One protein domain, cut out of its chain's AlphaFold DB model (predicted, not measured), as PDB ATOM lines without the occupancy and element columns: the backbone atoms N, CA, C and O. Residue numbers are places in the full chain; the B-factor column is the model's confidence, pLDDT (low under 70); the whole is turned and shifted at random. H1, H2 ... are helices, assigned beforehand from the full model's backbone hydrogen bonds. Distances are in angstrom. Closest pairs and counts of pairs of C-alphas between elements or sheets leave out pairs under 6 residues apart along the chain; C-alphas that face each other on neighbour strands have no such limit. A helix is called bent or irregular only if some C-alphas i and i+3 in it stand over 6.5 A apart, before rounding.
ATOM      1  N   LEU A  29     -91.542  -7.360  36.046       70.88
ATOM      2  CA  LEU A  29     -91.881  -6.611  34.832       70.88
ATOM      3  C   LEU A  29     -90.812  -6.725  33.735       70.88
ATOM      4  O   LEU A  29     -91.179  -6.801  32.568       70.88
ATOM      5  N   LEU A  30     -89.518  -6.779  34.081       76.06
ATOM      6  CA  LEU A  30     -88.440  -6.947  33.093       76.06
ATOM      7  C   LEU A  30     -88.515  -8.327  32.440       76.06
ATOM      8  O   LEU A  30     -88.472  -8.441  31.218       76.06
ATOM      9  N   VAL A  31     -88.702  -9.363  33.258       82.62
ATOM     10  CA  VAL A  31     -88.851 -10.751  32.796       82.62
ATOM     11  C   VAL A  31     -90.082 -10.889  31.901       82.62
ATOM     12  O   VAL A  31     -89.996 -11.458  30.816       82.62
ATOM     13  N   LEU A  32     -91.218 -10.335  32.337       81.69
ATOM     14  CA  LEU A  32     -92.474 -10.397  31.589       81.69
ATOM     15  C   LEU A  32     -92.378  -9.631  30.262       81.69
ATOM     16  O   LEU A  32     -92.776 -10.151  29.221       81.69
ATOM     17  N   GLY A  33     -91.810  -8.421  30.290       85.81
ATOM     18  CA  GLY A  33     -91.592  -7.599  29.102       85.81
ATOM     19  C   GLY A  33     -90.638  -8.258  28.108       85.81
ATOM     20  O   GLY A  33     -90.926  -8.290  26.915       85.81
ATOM     21  N   GLY A  34     -89.547  -8.857  28.591       85.44
ATOM     22  CA  GLY A  34     -88.603  -9.591  27.753       85.44
ATOM     23  C   GLY A  34     -89.223 -10.832  27.111       85.44
ATOM     24  O   GLY A  34     -89.036 -11.056  25.921       85.44
ATOM     25  N   LEU A  35     -90.023 -11.599  27.853       86.56
ATOM     26  CA  LEU A  35     -90.763 -12.739  27.305       86.56
ATOM     27  C   LEU A  35     -91.736 -12.310  26.206       86.56
ATOM     28  O   LEU A  35     -91.691 -12.853  25.103       86.56
ATOM     29  N   LEU A  36     -92.569 -11.301  26.473       88.88
ATOM     30  CA  LEU A  36     -93.492 -10.752  25.478       88.88
ATOM     31  C   LEU A  36     -92.752 -10.278  24.225       88.88
ATOM     32  O   LEU A  36     -93.183 -10.565  23.109       88.88
ATOM     33  N   LEU A  37     -91.611  -9.615  24.402       87.88
ATOM     34  CA  LEU A  37     -90.786  -9.147  23.299       87.88
ATOM     35  C   LEU A  37     -90.174 -10.311  22.499       87.88
ATOM     36  O   LEU A  37     -90.191 -10.262  21.271       87.88
ATOM     37  N   ALA A  38     -89.697 -11.373  23.159       86.06
ATOM     38  CA  ALA A  38     -89.165 -12.567  22.498       86.06
ATOM     39  C   ALA A  38     -90.214 -13.225  21.593       86.06
ATOM     40  O   ALA A  38     -89.934 -13.537  20.433       86.06
ATOM     41  N   PHE A  39     -91.434 -13.396  22.106       86.56
ATOM     42  CA  PHE A  39     -92.541 -13.958  21.337       86.56
ATOM     43  C   PHE A  39     -92.980 -13.025  20.205       86.56
ATOM     44  O   PHE A  39     -93.137 -13.483  19.074       86.56
ATOM     45  N   ALA A  40     -93.101 -11.719  20.461       87.88
ATOM     46  CA  ALA A  40     -93.486 -10.737  19.448       87.88
ATOM     47  C   ALA A  40     -92.467 -10.640  18.298       87.88
ATOM     48  O   ALA A  40     -92.856 -10.559  17.133       87.88
ATOM     49  N   LEU A  41     -91.165 -10.680  18.602       83.69
ATOM     50  CA  LEU A  41     -90.094 -10.673  17.603       83.69
ATOM     51  C   LEU A  41     -90.092 -11.952  16.771       83.69
ATOM     52  O   LEU A  41     -90.021 -11.879  15.549       83.69
ATOM     53  N   ARG A  42     -90.208 -13.121  17.410       86.62
ATOM     54  CA  ARG A  42     -90.267 -14.398  16.687       86.62
ATOM     55  C   ARG A  42     -91.491 -14.478  15.785       86.62
ATOM     56  O   ARG A  42     -91.359 -14.919  14.651       86.62
ATOM     57  N   TRP A  43     -92.635 -13.981  16.255       86.56
ATOM     58  CA  TRP A  43     -93.850 -13.868  15.454       86.56
ATOM     59  C   TRP A  43     -93.653 -12.947  14.246       86.56
ATOM     60  O   TRP A  43     -93.900 -13.354  13.116       86.56
ATOM     61  N   LYS A  44     -93.137 -11.726  14.454       90.12
ATOM     62  CA  LYS A  44     -92.882 -10.775  13.358       90.12
ATOM     63  C   LYS A  44     -91.862 -11.279  12.335       90.12
ATOM     64  O   LYS A  44     -91.964 -10.927  11.166       90.12
ATOM     65  N   LEU A  45     -90.879 -12.059  12.773       86.25
ATOM     66  CA  LEU A  45     -89.804 -12.585  11.931       86.25
ATOM     67  C   LEU A  45     -90.109 -13.983  11.362       86.25
ATOM     68  O   LEU A  45     -89.233 -14.569  10.732       86.25
ATOM     69  N   ASN A  46     -91.314 -14.528  11.587       87.62
ATOM     70  CA  ASN A  46     -91.699 -15.897  11.213       87.62
ATOM     71  C   ASN A  46     -90.694 -16.968  11.684       87.62
ATOM     72  O   ASN A  46     -90.455 -17.972  11.013       87.62
ATOM     73  N   LEU A  47     -90.083 -16.754  12.849       84.44
ATOM     74  CA  LEU A  47     -89.137 -17.690  13.444       84.44
ATOM     75  C   LEU A  47     -89.880 -18.782  14.221       84.44
ATOM     76  O   LEU A  47     -90.914 -18.514  14.840       84.44
ATOM     77  N   PRO A  48     -89.329 -20.006  14.283       84.50
ATOM     78  CA  PRO A  48     -89.936 -21.079  15.051       84.50
ATOM     79  C   PRO A  48     -90.007 -20.714  16.543       84.50
ATOM     80  O   PRO A  48     -89.051 -20.192  17.134       84.50
ATOM     81  N   LEU A  49     -91.153 -21.023  17.156       87.62
ATOM     82  CA  LEU A  49     -91.412 -20.824  18.588       87.62
ATOM     83  C   LEU A  49     -90.890 -21.985  19.447       87.62
ATOM     84  O   LEU A  49     -90.599 -21.794  20.626       87.62
ATOM     85  N   LEU A  50     -90.713 -23.171  18.853       88.19
ATOM     86  CA  LEU A  50     -90.214 -24.369  19.538       88.19
ATOM     87  C   LEU A  50     -88.875 -24.134  20.267       88.19
ATOM     88  O   LEU A  50     -88.772 -24.492  21.439       88.19
ATOM     89  N   PRO A  51     -87.868 -23.482  19.649       84.12
ATOM     90  CA  PRO A  51     -86.620 -23.154  20.330       84.12
ATOM     91  C   PRO A  51     -86.813 -22.197  21.508       84.12
ATOM     92  O   PRO A  51     -86.105 -22.326  22.498       84.12
ATOM     93  N   ALA A  52     -87.773 -21.271  21.432       84.56
ATOM     94  CA  ALA A  52     -88.067 -20.344  22.524       84.56
ATOM     95  C   ALA A  52     -88.590 -21.099  23.751       84.56
ATOM     96  O   ALA A  52     -88.082 -20.928  24.856       84.56
ATOM     97  N   LEU A  53     -89.554 -21.998  23.532       88.62
ATOM     98  CA  LEU A  53     -90.096 -22.867  24.575       88.62
ATOM     99  C   LEU A  53     -89.023 -23.810  25.129       88.62
ATOM    100  O   LEU A  53     -88.914 -23.967  26.342       88.62
ATOM    101  N   GLY A  54     -88.190 -24.380  24.255       87.12
ATOM    102  CA  GLY A  54     -87.064 -25.223  24.652       87.12
ATOM    103  C   GLY A  54     -86.042 -24.474  25.509       87.12
ATOM    104  O   GLY A  54     -85.560 -25.016  26.497       87.12
ATOM    105  N   GLY A  55     -85.747 -23.215  25.184       86.75
ATOM    106  CA  GLY A  55     -84.849 -22.377  25.974       86.75
ATOM    107  C   GLY A  55     -85.436 -21.947  27.313       86.75
ATOM    108  O   GLY A  55     -84.736 -21.994  28.321       86.75
ATOM    109  N   MET A  56     -86.729 -21.615  27.355       88.62
ATOM    110  CA  MET A  56     -87.442 -21.375  28.611       88.62
ATOM    111  C   MET A  56     -87.419 -22.614  29.512       88.62
ATOM    112  O   MET A  56     -87.100 -22.510  30.695       88.62
ATOM    113  N   ALA A  57     -87.719 -23.787  28.949       89.38
ATOM    114  CA  ALA A  57     -87.706 -25.051  29.673       89.38
ATOM    115  C   ALA A  57     -86.297 -25.409  30.157       89.38
ATOM    116  O   ALA A  57     -86.143 -25.796  31.310       89.38
ATOM    117  N   ALA A  58     -85.269 -25.228  29.324       87.25
ATOM    118  CA  ALA A  58     -83.881 -25.454  29.711       87.25
ATOM    119  C   ALA A  58     -83.458 -24.522  30.855       87.25
ATOM    120  O   ALA A  58     -82.918 -24.992  31.852       87.25
ATOM    121  N   GLY A  59     -83.762 -23.224  30.757       85.44
ATOM    122  CA  GLY A  59     -83.460 -22.256  31.812       85.44
ATOM    123  C   GLY A  59     -84.180 -22.564  33.127       85.44
ATOM    124  O   GLY A  59     -83.579 -22.480  34.198       85.44
ATOM    125  N   ALA A  60     -85.444 -22.994  33.052       85.31
ATOM    126  CA  ALA A  60     -86.197 -23.445  34.215       85.31
ATOM    127  C   ALA A  60     -85.586 -24.722  34.807       85.31
ATOM    128  O   ALA A  60     -85.197 -24.723  35.966       85.31
ATOM    129  N   LEU A  61     -85.455 -25.792  34.022       88.19
ATOM    130  CA  LEU A  61     -84.993 -27.103  34.488       88.19
ATOM    131  C   LEU A  61     -83.569 -27.076  35.045       88.19
ATOM    132  O   LEU A  61     -83.280 -27.822  35.976       88.19
ATOM    133  N   LEU A  62     -82.696 -26.221  34.511       83.00
ATOM    134  CA  LEU A  62     -81.320 -26.105  34.982       83.00
ATOM    135  C   LEU A  62     -81.251 -25.540  36.407       83.00
ATOM    136  O   LEU A  62     -80.521 -26.062  37.249       83.00
ATOM    137  N   PHE A  63     -82.013 -24.481  36.693       79.94
ATOM    138  CA  PHE A  63     -81.927 -23.764  37.969       79.94
ATOM    139  C   PHE A  63     -83.067 -24.065  38.951       79.94
ATOM    140  O   PHE A  63     -82.942 -23.760  40.135       79.94
ATOM    141  N   LEU A  64     -84.136 -24.744  38.531       80.88
ATOM    142  CA  LEU A  64     -85.213 -25.215  39.406       80.88
ATOM    143  C   LEU A  64     -84.734 -26.160  40.530       80.88
ATOM    144  O   LEU A  64     -85.101 -25.913  41.679       80.88
ATOM    145  N   PRO A  65     -83.894 -27.193  40.291       80.88
ATOM    146  CA  PRO A  65     -83.404 -28.049  41.376       80.88
ATOM    147  C   PRO A  65     -82.482 -27.301  42.351       80.88
ATOM    148  O   PRO A  65     -82.436 -27.636  43.535       80.88
ATOM    149  N   LEU A  66     -81.767 -26.275  41.877       77.12
ATOM    150  CA  LEU A  66     -80.920 -25.414  42.708       77.12
ATOM    151  C   LEU A  66     -81.752 -24.439  43.547       77.12
ATOM    152  O   LEU A  66     -81.449 -24.222  44.721       77.12
ATOM    153  N   TYR A  67     -82.840 -23.914  42.977       76.75
ATOM    154  CA  TYR A  67     -83.817 -23.095  43.689       76.75
ATOM    155  C   TYR A  67     -84.504 -23.880  44.813       76.75
ATOM    156  O   TYR A  67     -84.565 -23.402  45.943       76.75
ATOM    157  N   LEU A  68     -84.948 -25.114  44.542       78.19
ATOM    158  CA  LEU A  68     -85.580 -25.982  45.547       78.19
ATOM    159  C   LEU A  68     -84.642 -26.324  46.714       78.19
ATOM    160  O   LEU A  68     -85.097 -26.496  47.840       78.19
ATOM    161  N   ARG A  69     -83.329 -26.389  46.463       81.38
ATOM    162  CA  ARG A  69     -82.300 -26.586  47.496       81.38
ATOM    163  C   ARG A  69     -81.898 -25.299  48.227       81.38
ATOM    164  O   ARG A  69     -80.994 -25.340  49.055       81.38
ATOM    165  N   GLY A  70     -82.524 -24.162  47.917       72.75
ATOM    166  CA  GLY A  70     -82.202 -22.862  48.513       72.75
ATOM    167  C   GLY A  70     -80.823 -22.318  48.125       72.75
ATOM    168  O   GLY A  70     -80.365 -21.345  48.717       72.75
ATOM    169  N   ALA A  71     -80.159 -22.927  47.137       69.94
ATOM    170  CA  ALA A  71     -78.824 -22.535  46.695       69.94
ATOM    171  C   ALA A  71     -78.845 -21.317  45.757       69.94
ATOM    172  O   ALA A  71     -77.807 -20.702  45.531       69.94
ATOM    173  N   MET A  72     -80.010 -20.980  45.193       74.12
ATOM    174  CA  MET A  72     -80.140 -19.975  44.140       74.12
ATOM    175  C   MET A  72     -81.386 -19.108  44.325       74.12
ATOM    176  O   MET A  72     -82.416 -19.584  44.805       74.12
ATOM    177  N   ALA A  73     -81.309 -17.829  43.949       77.31
ATOM    178  CA  ALA A  73     -82.431 -16.909  44.072       77.31
ATOM    179  C   ALA A  73     -83.477 -17.157  42.970       77.31
ATOM    180  O   ALA A  73     -83.144 -17.414  41.815       77.31
ATOM    181  N   ALA A  74     -84.764 -16.987  43.297       72.88
ATOM    182  CA  ALA A  74     -85.857 -17.104  42.320       72.88
ATOM    183  C   ALA A  74     -85.723 -16.123  41.139       72.88
ATOM    184  O   ALA A  74     -86.310 -16.341  40.081       72.88
ATOM    185  N   GLY A  75     -84.998 -15.017  41.333       74.50
ATOM    186  CA  GLY A  75     -84.748 -14.026  40.291       74.50
ATOM    187  C   GLY A  75     -83.875 -14.572  39.162       74.50
ATOM    188  O   GLY A  75     -84.238 -14.423  37.997       74.50
ATOM    189  N   ASP A  76     -82.788 -15.269  39.496       77.81
ATOM    190  CA  ASP A  76     -81.812 -15.765  38.516       77.81
ATOM    191  C   ASP A  76     -82.434 -16.829  37.603       77.81
ATOM    192  O   ASP A  76     -82.221 -16.832  36.390       77.81
ATOM    193  N   VAL A  77     -83.303 -17.673  38.174       82.56
ATOM    194  CA  VAL A  77     -84.114 -18.645  37.427       82.56
ATOM    195  C   VAL A  77     -84.994 -17.929  36.399       82.56
ATOM    196  O   VAL A  77     -85.029 -18.302  35.229       82.56
ATOM    197  N   LYS A  78     -85.694 -16.865  36.813       85.12
ATOM    198  CA  LYS A  78     -86.602 -16.108  35.938       85.12
ATOM    199  C   LYS A  78     -85.863 -15.384  34.815       85.12
ATOM    200  O   LYS A  78     -86.363 -15.360  33.691       85.12
ATOM    201  N   LEU A  79     -84.686 -14.821  35.097       82.88
ATOM    202  CA  LEU A  79     -83.846 -14.216  34.063       82.88
ATOM    203  C   LEU A  79     -83.378 -15.254  33.053       82.88
ATOM    204  O   LEU A  79     -83.490 -15.011  31.854       82.88
ATOM    205  N   LEU A  80     -82.907 -16.416  33.510       85.69
ATOM    206  CA  LEU A  80     -82.428 -17.446  32.596       85.69
ATOM    207  C   LEU A  80     -83.561 -17.999  31.716       85.69
ATOM    208  O   LEU A  80     -83.346 -18.232  30.529       85.69
ATOM    209  N   ILE A  81     -84.779 -18.132  32.252       86.38
ATOM    210  CA  ILE A  81     -85.978 -18.487  31.473       86.38
ATOM    211  C   ILE A  81     -86.241 -17.451  30.371       86.38
ATOM    212  O   ILE A  81     -86.443 -17.820  29.214       86.38
ATOM    213  N   MET A  82     -86.225 -16.160  30.716       88.38
ATOM    214  CA  MET A  82     -86.436 -15.076  29.753       88.38
ATOM    215  C   MET A  82     -85.364 -15.084  28.662       88.38
ATOM    216  O   MET A  82     -85.684 -15.040  27.479       88.38
ATOM    217  N   VAL A  83     -84.091 -15.174  29.049       86.69
ATOM    218  CA  VAL A  83     -82.962 -15.212  28.115       86.69
ATOM    219  C   VAL A  83     -83.034 -16.448  27.217       86.69
ATOM    220  O   VAL A  83     -82.820 -16.341  26.011       86.69
ATOM    221  N   GLY A  84     -83.421 -17.600  27.767       85.88
ATOM    222  CA  GLY A  84     -83.636 -18.823  27.002       85.88
ATOM    223  C   GLY A  84     -84.726 -18.686  25.936       85.88
ATOM    224  O   GLY A  84     -84.580 -19.239  24.848       85.88
ATOM    225  N   ALA A  85     -85.766 -17.876  26.162       86.81
ATOM    226  CA  ALA A  85     -86.766 -17.585  25.130       86.81
ATOM    227  C   ALA A  85     -86.157 -16.889  23.889       86.81
ATOM    228  O   ALA A  85     -86.610 -17.092  22.755       86.81
ATOM    229  N   PHE A  86     -85.094 -16.100  24.076       84.00
ATOM    230  CA  PHE A  86     -84.370 -15.439  22.988       84.00
ATOM    231  C   PHE A  86     -83.329 -16.345  22.336       84.00
ATOM    232  O   PHE A  86     -83.286 -16.430  21.112       84.00
ATOM    233  N   THR A  87     -82.514 -17.041  23.126       83.25
ATOM    234  CA  THR A  87     -81.325 -17.748  22.621       83.25
ATOM    235  C   THR A  87     -81.558 -19.229  22.327       83.25
ATOM    236  O   THR A  87     -80.768 -19.854  21.621       83.25
ATOM    237  N   GLY A  88     -82.662 -19.796  22.813       85.94
ATOM    238  CA  GLY A  88     -82.948 -21.222  22.728       85.94
ATOM    239  C   GLY A  88     -82.202 -22.058  23.779       85.94
ATOM    240  O   GLY A  88     -81.475 -21.520  24.613       85.94
ATOM    241  N   PRO A  89     -82.377 -23.392  23.773       83.00
ATOM    242  CA  PRO A  89     -81.896 -24.276  24.843       83.00
ATOM    243  C   PRO A  89     -80.372 -24.299  24.996       83.00
ATOM    244  O   PRO A  89     -79.868 -24.203  26.112       83.00
ATOM    245  N   LEU A  90     -79.627 -24.371  23.888       83.50
ATOM    246  CA  LEU A  90     -78.159 -24.361  23.926       83.50
ATOM    247  C   LEU A  90     -77.610 -23.007  24.393       83.50
ATOM    248  O   LEU A  90     -76.703 -22.963  25.222       83.50
ATOM    249  N   GLY A  91     -78.191 -21.907  23.906       80.25
ATOM    250  CA  GLY A  91     -77.794 -20.560  24.311       80.25
ATOM    251  C   GLY A  91     -78.090 -20.279  25.785       80.25
ATOM    252  O   GLY A  91     -77.262 -19.682  26.470       80.25
ATOM    253  N   ALA A  92     -79.217 -20.772  26.309       83.88
ATOM    254  CA  ALA A  92     -79.532 -20.694  27.735       83.88
ATOM    255  C   ALA A  92     -78.456 -21.385  28.588       83.88
ATOM    256  O   ALA A  92     -78.014 -20.830  29.591       83.88
ATOM    257  N   LEU A  93     -77.986 -22.561  28.158       84.31
ATOM    258  CA  LEU A  93     -76.942 -23.309  28.856       84.31
ATOM    259  C   LEU A  93     -75.603 -22.558  28.856       84.31
ATOM    260  O   LEU A  93     -74.968 -22.425  29.898       84.31
ATOM    261  N   GLN A  94     -75.185 -22.036  27.699       85.00
ATOM    262  CA  GLN A  94     -73.943 -21.264  27.568       85.00
ATOM    263  C   GLN A  94     -73.952 -20.022  28.465       85.00
ATOM    264  O   GLN A  94     -72.969 -19.743  29.150       85.00
ATOM    265  N   ILE A  95     -75.078 -19.307  28.502       84.12
ATOM    266  CA  ILE A  95     -75.233 -18.115  29.337       84.12
ATOM    267  C   ILE A  95     -75.243 -18.487  30.818       84.12
ATOM    268  O   ILE A  95     -74.612 -17.792  31.610       84.12
ATOM    269  N   ALA A  96     -75.886 -19.593  31.197       83.44
ATOM    270  CA  ALA A  96     -75.855 -20.083  32.570       83.44
ATOM    271  C   ALA A  96     -74.422 -20.381  33.039       83.44
ATOM    272  O   ALA A  96     -74.025 -19.946  34.120       83.44
ATOM    273  N   TRP A  97     -73.629 -21.066  32.210       85.12
ATOM    274  CA  TRP A  97     -72.225 -21.364  32.504       85.12
ATOM    275  C   TRP A  97     -71.370 -20.099  32.641       85.12
ATOM    276  O   TRP A  97     -70.610 -19.975  33.602       85.12
ATOM    277  N   LEU A  98     -71.518 -19.136  31.725       83.06
ATOM    278  CA  LEU A  98     -70.803 -17.857  31.804       83.06
ATOM    279  C   LEU A  98     -71.206 -17.051  33.041       83.06
ATOM    280  O   LEU A  98     -70.343 -16.518  33.736       83.06
ATOM    281  N   ALA A  99     -72.505 -16.980  33.336       82.00
ATOM    282  CA  ALA A  99     -73.021 -16.278  34.503       82.00
ATOM    283  C   ALA A  99     -72.478 -16.884  35.803       82.00
ATOM    284  O   ALA A  99     -72.115 -16.144  36.714       82.00
ATOM    285  N   PHE A 100     -72.350 -18.213  35.872       81.69
ATOM    286  CA  PHE A 100     -71.767 -18.892  37.027       81.69
ATOM    287  C   PHE A 100     -70.282 -18.547  37.215       81.69
ATOM    288  O   PHE A 100     -69.862 -18.215  38.322       81.69
ATOM    289  N   LEU A 101     -69.494 -18.558  36.134       84.94
ATOM    290  CA  LEU A 101     -68.078 -18.162  36.152       84.94
ATOM    291  C   LEU A 101     -67.897 -16.708  36.603       84.94
ATOM    292  O   LEU A 101     -67.126 -16.433  37.521       84.94
ATOM    293  N   ILE A 102     -68.636 -15.784  35.988       77.56
ATOM    294  CA  ILE A 102     -68.558 -14.353  36.302       77.56
ATOM    295  C   ILE A 102     -69.034 -14.098  37.735       77.56
ATOM    296  O   ILE A 102     -68.362 -13.397  38.489       77.56
ATOM    297  N   GLY A 103     -70.148 -14.711  38.140       78.62
ATOM    298  CA  GLY A 103     -70.672 -14.620  39.500       78.62
ATOM    299  C   GLY A 103     -69.687 -15.146  40.544       78.62
ATOM    300  O   GLY A 103     -69.484 -14.500  41.571       78.62
ATOM    301  N   GLY A 104     -69.009 -16.262  40.262       77.44
ATOM    302  CA  GLY A 104     -67.963 -16.821  41.121       77.44
ATOM    303  C   GLY A 104     -66.758 -15.891  41.275       77.44
ATOM    304  O   GLY A 104     -66.307 -15.650  42.395       77.44
ATOM    305  N   VAL A 105     -66.274 -15.304  40.176       82.12
ATOM    306  CA  VAL A 105     -65.174 -14.325  40.211       82.12
ATOM    307  C   VAL A 105     -65.580 -13.069  40.983       82.12
ATOM    308  O   VAL A 105     -64.826 -12.609  41.839       82.12
ATOM    309  N   LEU A 106     -66.780 -12.534  40.750       72.25
ATOM    310  CA  LEU A 106     -67.289 -11.371  41.482       72.25
ATOM    311  C   LEU A 106     -67.461 -11.662  42.977       72.25
ATOM    312  O   LEU A 106     -67.134 -10.808  43.799       72.25
ATOM    313  N   ALA A 107     -67.923 -12.858  43.347       73.06
ATOM    314  CA  ALA A 107     -68.017 -13.280  44.743       73.06
ATOM    315  C   ALA A 107     -66.633 -13.377  45.401       73.06
ATOM    316  O   ALA A 107     -66.457 -12.915  46.530       73.06
ATOM    317  N   LEU A 108     -65.639 -13.911  44.685       78.44
ATOM    318  CA  LEU A 108     -64.259 -13.992  45.159       78.44
ATOM    319  C   LEU A 108     -63.654 -12.595  45.349       78.44
ATOM    320  O   LEU A 108     -63.105 -12.298  46.407       78.44
ATOM    321  N   LEU A 109     -63.821 -11.706  44.369       77.88
ATOM    322  CA  LEU A 109     -63.386 -10.314  44.468       77.88
ATOM    323  C   LEU A 109     -64.098  -9.578  45.605       77.88
ATOM    324  O   LEU A 109     -63.457  -8.831  46.333       77.88
ATOM    325  N   ALA A 110     -65.396  -9.811  45.811       73.06
ATOM    326  CA  ALA A 110     -66.144  -9.220  46.917       73.06
ATOM    327  C   ALA A 110     -65.669  -9.729  48.289       73.06
ATOM    328  O   ALA A 110     -65.688  -8.965  49.257       73.06
ATOM    329  N   LEU A 111     -65.236 -10.990  48.380       75.00
ATOM    330  CA  LEU A 111     -64.627 -11.553  49.584       75.00
ATOM    331  C   LEU A 111     -63.257 -10.916  49.857       75.00
ATOM    332  O   LEU A 111     -62.999 -10.493  50.980       75.00
ATOM    333  N   LEU A 112     -62.419 -10.775  48.826       78.69
ATOM    334  CA  LEU A 112     -61.106 -10.126  48.926       78.69
ATOM    335  C   LEU A 112     -61.217  -8.618  49.220       78.69
ATOM    336  O   LEU A 112     -60.419  -8.072  49.976       78.69
ATOM    337  N   ALA A 113     -62.224  -7.943  48.660       74.75
ATOM    338  CA  ALA A 113     -62.453  -6.507  48.822       74.75
ATOM    339  C   ALA A 113     -63.114  -6.134  50.159       74.75
ATOM    340  O   ALA A 113     -63.231  -4.948  50.475       74.75
ATOM    341  N   ARG A 114     -63.557  -7.114  50.958       61.97
ATOM    342  CA  ARG A 114     -64.057  -6.896  52.320       61.97
ATOM    343  C   ARG A 114     -63.009  -7.332  53.346       61.97
ATOM    344  O   ARG A 114     -63.140  -8.423  53.901       61.97
TER     345      ARG A 114
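Overview. This is residues 29 to 114 of the 170 residues of the protein "Prepilin peptidase CpaA" of Massilia violacea (UniProt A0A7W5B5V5). A long helix, H3, is sharply bent into a V: its first arm, H3a, lies in the middle between H1 and H2, which run nearly along it, and its second arm, H3b, folds back past the beginning of H2 and reaches out of this small three-helix body, with residues 100 to 114 sticking out. The printed part has 86 residues with three named helices, H1, H2 and H3 in that order, and no named strand; the class is all helix. The whole is only just loose, close to compact, with a radius of gyration of the C-alphas of 14.5 A. It spans 50 by 25 by 24 A, only just a rod; without residues 100 to 114, which stand free, the longest span is 39 A.

Along the chain. H3, residues 74 to 112, was assigned as one helix by its hydrogen bonds, but it is bent: C-alphas 86 and 89 are 9.4 A apart. Its arm H3a, residues 74 to 86, is 19.5 A long and begins at C-alpha 74 (-85.857, -17.104, 42.320). Its arm H3b, residues 89 to 112, is 34.8 A long and ends at C-alpha 112 (-61.106, -10.126, 48.926). H2, residues 50 to 68, is 26.5 A long; it has a kink of 28 degrees near residue 62 and is irregular, with C-alphas 62 and 65 7.0 A apart. H1, residues 29 to 44, is 21.9 A long and begins at C-alpha 29 (-91.881, -6.611, 34.832).

Arrangement. The helix packing is part aligned, part crossed: two of four touching pairs have a shallow tilt. H3a and H2 form a helical hairpin; they touch at a shallow tilt of 15 degrees, opposite ways, with the closest C-alphas, of Gly 84 and Gly 55, 3.9 A apart. H3a also touches H1 at a shallow tilt of 13 degrees, the same way; the C-alphas of Met 82 and Leu 35 are closest at 5.5 A. H3b, with residues 91 to 96 alone, touches residues 80 to 84 of H3a at a steep tilt of 39 degrees, opposite ways; the closest C-alphas, of Ala 92 and Gly 84, are 4.6 A apart. With residues 89 to 96 alone it touches residues 51 to 59 of H2, the same way, at a tilt of 37 degrees, only just steep; the closest C-alphas, of Pro 89 and Gly 55, are 3.7 A apart. H1 and H2 are close but not clearly touching, 7.9 A between the C-alphas of Ala 38 and Ala 52, and H1 and H3b are apart. In H1 and H3b every O i to N i+4 pair is within hydrogen-bond range; in H2 12 of 15 are, and in H3a 8 of 9.

Size, cuts and confidence. The two C-alphas farthest apart, of Asn 46 and Arg 114, are 50.3 A from each other. Without residues 100 to 114 the body spans 39 by 25 by 18 A. The printed part has no cut, and the links H1 to H2 and H2 to H3 are tight, five residues each. The mean pLDDT of the printed part is 82.2, and residues 71 and 114 are under 70.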